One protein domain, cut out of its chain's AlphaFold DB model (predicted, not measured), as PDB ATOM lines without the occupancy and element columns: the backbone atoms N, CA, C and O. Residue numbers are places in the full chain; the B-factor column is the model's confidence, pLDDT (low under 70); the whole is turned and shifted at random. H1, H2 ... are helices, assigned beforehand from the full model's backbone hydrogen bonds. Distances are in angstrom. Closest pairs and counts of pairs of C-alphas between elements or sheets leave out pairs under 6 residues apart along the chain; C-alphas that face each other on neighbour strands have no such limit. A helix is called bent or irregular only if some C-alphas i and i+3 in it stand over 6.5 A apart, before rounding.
ATOM      1  N   GLU A  23     -43.531  -9.932 -27.334       75.31
ATOM      2  CA  GLU A  23     -42.089 -10.112 -27.444       75.31
ATOM      3  C   GLU A  23     -41.676 -10.315 -28.908       75.31
ATOM      4  O   GLU A  23     -40.729  -9.684 -29.362       75.31
ATOM      5  N   GLY A  24     -42.454 -11.085 -29.676       74.81
ATOM      6  CA  GLY A  24     -42.247 -11.313 -31.112       74.81
ATOM      7  C   GLY A  24     -42.726 -10.171 -32.016       74.81
ATOM      8  O   GLY A  24     -42.727 -10.318 -33.235       74.81
ATOM      9  N   ASN A  25     -43.170  -9.049 -31.440       84.75
ATOM     10  CA  ASN A  25     -43.625  -7.865 -32.173       84.75
ATOM     11  C   ASN A  25     -43.028  -6.563 -31.604       84.75
ATOM     12  O   ASN A  25     -43.604  -5.474 -31.719       84.75
ATOM     13  N   ALA A  26     -41.875  -6.669 -30.942       81.81
ATOM     14  CA  ALA A  26     -41.248  -5.573 -30.213       81.81
ATOM     15  C   ALA A  26     -40.827  -4.406 -31.126       81.81
ATOM     16  O   ALA A  26     -40.928  -3.239 -30.726       81.81
ATOM     17  N   VAL A  27     -40.417  -4.693 -32.366       82.44
ATOM     18  CA  VAL A  27     -40.082  -3.673 -33.375       82.44
ATOM     19  C   VAL A  27     -41.303  -2.817 -33.711       82.44
ATOM     20  O   VAL A  27     -41.239  -1.591 -33.602       82.44
ATOM     21  N   ALA A  28     -42.441  -3.440 -34.041       84.62
ATOM     22  CA  ALA A  28     -43.674  -2.709 -34.337       84.62
ATOM     23  C   ALA A  28     -44.175  -1.930 -33.112       84.62
ATOM     24  O   ALA A  28     -44.630  -0.794 -33.243       84.62
ATOM     25  N   HIS A  29     -44.033  -2.495 -31.905       86.69
ATOM     26  CA  HIS A  29     -44.359  -1.791 -30.665       86.69
ATOM     27  C   HIS A  29     -43.529  -0.511 -30.489       86.69
ATOM     28  O   HIS A  29     -44.074   0.548 -30.164       86.69
ATOM     29  N   THR A  30     -42.218  -0.599 -30.724       84.00
ATOM     30  CA  THR A  30     -41.291   0.537 -30.626       84.00
ATOM     31  C   THR A  30     -41.602   1.588 -31.684       84.00
ATOM     32  O   THR A  30     -41.651   2.776 -31.371       84.00
ATOM     33  N   LEU A  31     -41.894   1.159 -32.913       83.44
ATOM     34  CA  LEU A  31     -42.246   2.048 -34.016       83.44
ATOM     35  C   LEU A  31     -43.543   2.818 -33.741       83.44
ATOM     36  O   LEU A  31     -43.566   4.040 -33.876       83.44
ATOM     37  N   CYS A  32     -44.587   2.145 -33.249       85.31
ATOM     38  CA  CYS A  32     -45.819   2.812 -32.831       85.31
ATOM     39  C   CYS A  32     -45.566   3.832 -31.715       85.31
ATOM     40  O   CYS A  32     -46.095   4.938 -31.771       85.31
ATOM     41  N   ARG A  33     -44.729   3.504 -30.720       85.75
ATOM     42  CA  ARG A  33     -44.373   4.449 -29.649       85.75
ATOM     43  C   ARG A  33     -43.654   5.684 -30.195       85.75
ATOM     44  O   ARG A  33     -43.974   6.792 -29.785       85.75
ATOM     45  N   GLN A  34     -42.722   5.510 -31.127       83.19
ATOM     46  CA  GLN A  34     -42.022   6.632 -31.760       83.19
ATOM     47  C   GLN A  34     -42.980   7.509 -32.575       83.19
ATOM     48  O   GLN A  34     -42.901   8.732 -32.502       83.19
ATOM     49  N   ALA A  35     -43.943   6.902 -33.271       83.88
ATOM     50  CA  ALA A  35     -44.955   7.628 -34.034       83.88
ATOM     51  C   ALA A  35     -45.842   8.538 -33.175       83.88
ATOM     52  O   ALA A  35     -46.257   9.594 -33.646       83.88
ATOM     53  N   TYR A  36     -46.110   8.154 -31.923       82.56
ATOM     54  CA  TYR A  36     -46.837   9.009 -30.980       82.56
ATOM     55  C   TYR A  36     -46.079  10.298 -30.648       82.56
ATOM     56  O   TYR A  36     -46.706  11.326 -30.412       82.56
ATOM     57  N   HIS A  37     -44.746  10.249 -30.620       81.69
ATOM     58  CA  HIS A  37     -43.909  11.403 -30.289       81.69
ATOM     59  C   HIS A  37     -43.488  12.213 -31.521       81.69
ATOM     60  O   HIS A  37     -43.274  13.416 -31.409       81.69
ATOM     61  N   CYS A  38     -43.381  11.573 -32.688       77.88
ATOM     62  CA  CYS A  38     -42.970  12.204 -33.937       77.88
ATOM     63  C   CYS A  38     -43.911  11.793 -35.089       77.88
ATOM     64  O   CYS A  38     -43.727  10.733 -35.704       77.88
ATOM     65  N   PRO A  39     -44.932  12.613 -35.400       76.19
ATOM     66  CA  PRO A  39     -45.791  12.396 -36.559       76.19
ATOM     67  C   PRO A  39     -44.962  12.397 -37.851       76.19
ATOM     68  O   PRO A  39     -44.130  13.276 -38.057       76.19
ATOM     69  N   GLY A  40     -45.186  11.420 -38.733       72.69
ATOM     70  CA  GLY A  40     -44.441  11.292 -39.998       72.69
ATOM     71  C   GLY A  40     -43.270  10.307 -39.965       72.69
ATOM     72  O   GLY A  40     -42.652  10.074 -40.997       72.69
ATOM     73  N   VAL A  41     -43.029   9.637 -38.832       72.69
ATOM     74  CA  VAL A  41     -42.001   8.585 -38.699       72.69
ATOM     75  C   VAL A  41     -42.140   7.423 -39.699       72.69
ATOM     76  O   VAL A  41     -41.184   6.706 -39.973       72.69
ATOM     77  N   TRP A  42     -43.342   7.242 -40.249       68.19
ATOM     78  CA  TRP A  42     -43.672   6.218 -41.242       68.19
ATOM     79  C   TRP A  42     -43.289   6.609 -42.675       68.19
ATOM     80  O   TRP A  42     -43.310   5.766 -43.565       68.19
ATOM     81  N   VAL A  43     -42.973   7.886 -42.910       66.06
ATOM     82  CA  VAL A  43     -42.725   8.468 -44.233       66.06
ATOM     83  C   VAL A  43     -41.296   9.016 -44.252       66.06
ATOM     84  O   VAL A  43     -41.074  10.222 -44.260       66.06
ATOM     85  N   GLY A  44     -40.301   8.129 -44.180       67.81
ATOM     86  CA  GLY A  44     -38.897   8.539 -44.174       67.81
ATOM     87  C   GLY A  44     -37.941   7.514 -43.577       67.81
ATOM     88  O   GLY A  44     -38.144   6.306 -43.680       67.81
ATOM     89  N   ILE A  45     -36.863   8.020 -42.976       65.81
ATOM     90  CA  ILE A  45     -35.823   7.210 -42.338       65.81
ATOM     91  C   ILE A  45     -36.382   6.616 -41.041       65.81
ATOM     92  O   ILE A  45     -36.850   7.344 -40.165       65.81
ATOM     93  N   VAL A  46     -36.306   5.290 -40.919       68.38
ATOM     94  CA  VAL A  46     -36.685   4.558 -39.706       68.38
ATOM     95  C   VAL A  46     -35.858   5.084 -38.522       68.38
ATOM     96  O   VAL A  46     -34.632   5.146 -38.637       68.38
ATOM     97  N   PRO A  47     -36.479   5.452 -37.382       77.00
ATOM     98  CA  PRO A  47     -35.746   5.909 -36.207       77.00
ATOM     99  C   PRO A  47     -34.687   4.901 -35.783       77.00
ATOM    100  O   PRO A  47     -34.950   3.696 -35.788       77.00
ATOM    101  N   SER A  48     -33.536   5.395 -35.329       79.06
ATOM    102  CA  SER A  48     -32.432   4.557 -34.847       79.06
ATOM    103  C   SER A  48     -32.903   3.509 -33.840       79.06
ATOM    104  O   SER A  48     -32.622   2.336 -34.024       79.06
ATOM    105  N   ALA A  49     -33.747   3.889 -32.877       74.94
ATOM    106  CA  ALA A  49     -34.286   2.970 -31.873       74.94
ATOM    107  C   ALA A  49     -35.099   1.798 -32.462       74.94
ATOM    108  O   ALA A  49     -35.113   0.702 -31.905       74.94
ATOM    109  N   VAL A  50     -35.794   2.012 -33.584       76.75
ATOM    110  CA  VAL A  50     -36.540   0.950 -34.278       76.75
ATOM    111  C   VAL A  50     -35.583   0.085 -35.091       76.75
ATOM    112  O   VAL A  50     -35.730  -1.134 -35.105       76.75
ATOM    113  N   PHE A  51     -34.590   0.702 -35.733       77.31
ATOM    114  CA  PHE A  51     -33.560  -0.004 -36.489       77.31
ATOM    115  C   PHE A  51     -32.702  -0.897 -35.585       77.31
ATOM    116  O   PHE A  51     -32.539  -2.076 -35.872       77.31
ATOM    117  N   GLU A  52     -32.228  -0.376 -34.455       78.56
ATOM    118  CA  GLU A  52     -31.485  -1.133 -33.445       78.56
ATOM    119  C   GLU A  52     -32.312  -2.303 -32.919       78.56
ATOM    120  O   GLU A  52     -31.804  -3.418 -32.823       78.56
ATOM    121  N   LYS A  53     -33.609  -2.089 -32.656       78.69
ATOM    122  CA  LYS A  53     -34.478  -3.182 -32.219       78.69
ATOM    123  C   LYS A  53     -34.704  -4.227 -33.314       78.69
ATOM    124  O   LYS A  53     -34.788  -5.410 -33.006       78.69
ATOM    125  N   ALA A  54     -34.769  -3.819 -34.579       78.50
ATOM    126  CA  ALA A  54     -34.876  -4.739 -35.708       78.50
ATOM    127  C   ALA A  54     -33.586  -5.546 -35.929       78.50
ATOM    128  O   ALA A  54     -33.651  -6.736 -36.234       78.50
ATOM    129  N   GLU A  55     -32.419  -4.925 -35.753       78.38
ATOM    130  CA  GLU A  55     -31.117  -5.599 -35.790       78.38
ATOM    131  C   GLU A  55     -30.980  -6.614 -34.642       78.38
ATOM    132  O   GLU A  55     -30.499  -7.726 -34.868       78.38
ATOM    133  N   ASP A  56     -31.431  -6.249 -33.438       76.81
ATOM    134  CA  ASP A  56     -31.468  -7.102 -32.244       76.81
ATOM    135  C   ASP A  56     -32.389  -8.314 -32.442       76.81
ATOM    136  O   ASP A  56     -31.939  -9.452 -32.310       76.81
ATOM    137  N   ASP A  57     -33.634  -8.099 -32.885       76.88
ATOM    138  CA  ASP A  57     -34.579  -9.179 -33.197       76.88
ATOM    139  C   ASP A  57     -34.044 -10.087 -34.321       76.88
ATOM    140  O   ASP A  57     -34.123 -11.314 -34.230       76.88
ATOM    141  N   ARG A  58     -33.421  -9.514 -35.365       72.44
ATOM    142  CA  ARG A  58     -32.783 -10.298 -36.436       72.44
ATOM    143  C   ARG A  58     -31.645 -11.155 -35.887       72.44
ATOM    144  O   ARG A  58     -31.519 -12.318 -36.263       72.44
ATOM    145  N   ARG A  59     -30.796 -10.593 -35.024       71.31
ATOM    146  CA  ARG A  59     -29.666 -11.306 -34.418       71.31
ATOM    147  C   ARG A  59     -30.143 -12.393 -33.451       71.31
ATOM    148  O   ARG A  59     -29.542 -13.467 -33.443       71.31
ATOM    149  N   GLY A  60     -31.217 -12.150 -32.703       61.78
ATOM    150  CA  GLY A  60     -31.880 -13.138 -31.849       61.78
ATOM    151  C   GLY A  60     -32.425 -14.319 -32.651       61.78
ATOM    152  O   GLY A  60     -32.085 -15.463 -32.363       61.78
ATOM    153  N   ALA A  61     -33.145 -14.051 -33.744       60.78
ATOM    154  CA  ALA A  61     -33.670 -15.095 -34.628       60.78
ATOM    155  C   ALA A  61     -32.563 -15.935 -35.295       60.78
ATOM    156  O   ALA A  61     -32.735 -17.131 -35.540       60.78
ATOM    157  N   LEU A  62     -31.410 -15.326 -35.602       59.12
ATOM    158  CA  LEU A  62     -30.239 -16.055 -36.099       59.12
ATOM    159  C   LEU A  62     -29.643 -16.973 -35.022       59.12
ATOM    160  O   LEU A  62     -29.318 -18.115 -35.336       59.12
ATOM    161  N   HIS A  63     -29.565 -16.521 -33.766       53.97
ATOM    162  CA  HIS A  63     -29.102 -17.362 -32.657       53.97
ATOM    163  C   HIS A  63     -30.030 -18.555 -32.416       53.97
ATOM    164  O   HIS A  63     -29.549 -19.674 -32.276       53.97
ATOM    165  N   GLU A  64     -31.350 -18.360 -32.425       57.81
ATOM    166  CA  GLU A  64     -32.314 -19.457 -32.253       57.81
ATOM    167  C   GLU A  64     -32.185 -20.513 -33.361       57.81
ATOM    168  O   GLU A  64     -32.224 -21.714 -33.096       57.81
ATOM    169  N   ARG A  65     -31.957 -20.075 -34.605       56.59
ATOM    170  CA  ARG A  65     -31.720 -20.968 -35.748       56.59
ATOM    171  C   ARG A  65     -30.405 -21.734 -35.637       56.59
ATOM    172  O   ARG A  65     -30.371 -22.908 -35.987       56.59
ATOM    173  N   GLU A  66     -29.346 -21.097 -35.150       50.50
ATOM    174  CA  GLU A  66     -28.037 -21.733 -34.972       50.50
ATOM    175  C   GLU A  66     -28.037 -22.734 -33.802       50.50
ATOM    176  O   GLU A  66     -27.437 -23.803 -33.904       50.50
ATOM    177  N   VAL A  67     -28.772 -22.439 -32.724       55.12
ATOM    178  CA  VAL A  67     -28.982 -23.352 -31.587       55.12
ATOM    179  C   VAL A  67     -29.790 -24.581 -32.004       55.12
ATOM    180  O   VAL A  67     -29.414 -25.693 -31.648       55.12
ATOM    181  N   VAL A  68     -30.849 -24.409 -32.804       54.91
ATOM    182  CA  VAL A  68     -31.639 -25.528 -33.356       54.91
ATOM    183  C   VAL A  68     -30.823 -26.393 -34.323       54.91
ATOM    184  O   VAL A  68     -31.079 -27.589 -34.438       54.91
ATOM    185  N   TRP A  69     -29.844 -25.815 -35.024       47.84
ATOM    186  CA  TRP A  69     -29.044 -26.543 -36.013       47.84
ATOM    187  C   TRP A  69     -27.884 -27.343 -35.410       47.84
ATOM    188  O   TRP A  69     -27.325 -28.190 -36.100       47.84
ATOM    189  N   ARG A  70     -27.505 -27.123 -34.141       45.88
ATOM    190  CA  ARG A  70     -26.506 -27.974 -33.475       45.88
ATOM    191  C   ARG A  70     -27.157 -29.306 -33.080       45.88
ATOM    192  O   ARG A  70     -27.985 -29.305 -32.172       45.88
TER     193      ARG A  70
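AT A GLANCE: This is residues 23 to 70 of the 72 residues of the protein "RNase H type-1 domain-containing protein" of Panicum miliaceum (UniProt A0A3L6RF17). A helical hairpin with unequal arms: the long helix H2 lies side by side with the shorter H1, and its far part, within residues 58 to 70, sticks out past H1 and gives the rod much of its length. A loop, residues 38 to 47, joins the two helices at the other end. The printed part has 48 residues with two named helices, H1 then H2, and no named strand; the class is all helix. It is loose, with a radius of gyration of the C-alphas of 13.3 A, and spans 45 by 18 by 13 A.

IN THESE COORDINATES: H2, residues 48 to 69, measures 31.3 A from C-alpha 48 at (-32.432, 4.557, -34.847) to C-alpha 69 at (-29.044, -26.543, -36.013). H1, residues 23 to 37, measures 21.8 A and begins with C-alpha 23 at (-42.089, -10.112, -27.444). H1 is irregular: C-alphas 24 and 27 are 8.3 A apart.

HOW THE PARTS SIT: H2 touches H1 with residues 49 to 57 alone, and H1 touches H2 with residues 26 to 31 alone. Their closest C-alphas, of Lys 53 and Val 27, are 5.7 A apart. They form a helical hairpin, at a shallow tilt of 3 degrees, opposite ways. In H2 every O i to N i+4 pair is within hydrogen-bond range; in H1, 8 of 11 are.

THE WHOLE: The C-alphas farthest apart, of Pro 39 and Arg 70, are 44.8 A apart. The printed part has no cut, and the link from H1 to H2 is short. Confidence is low, with pLDDT under 70, at residues 42 to 46 and 60 to 70.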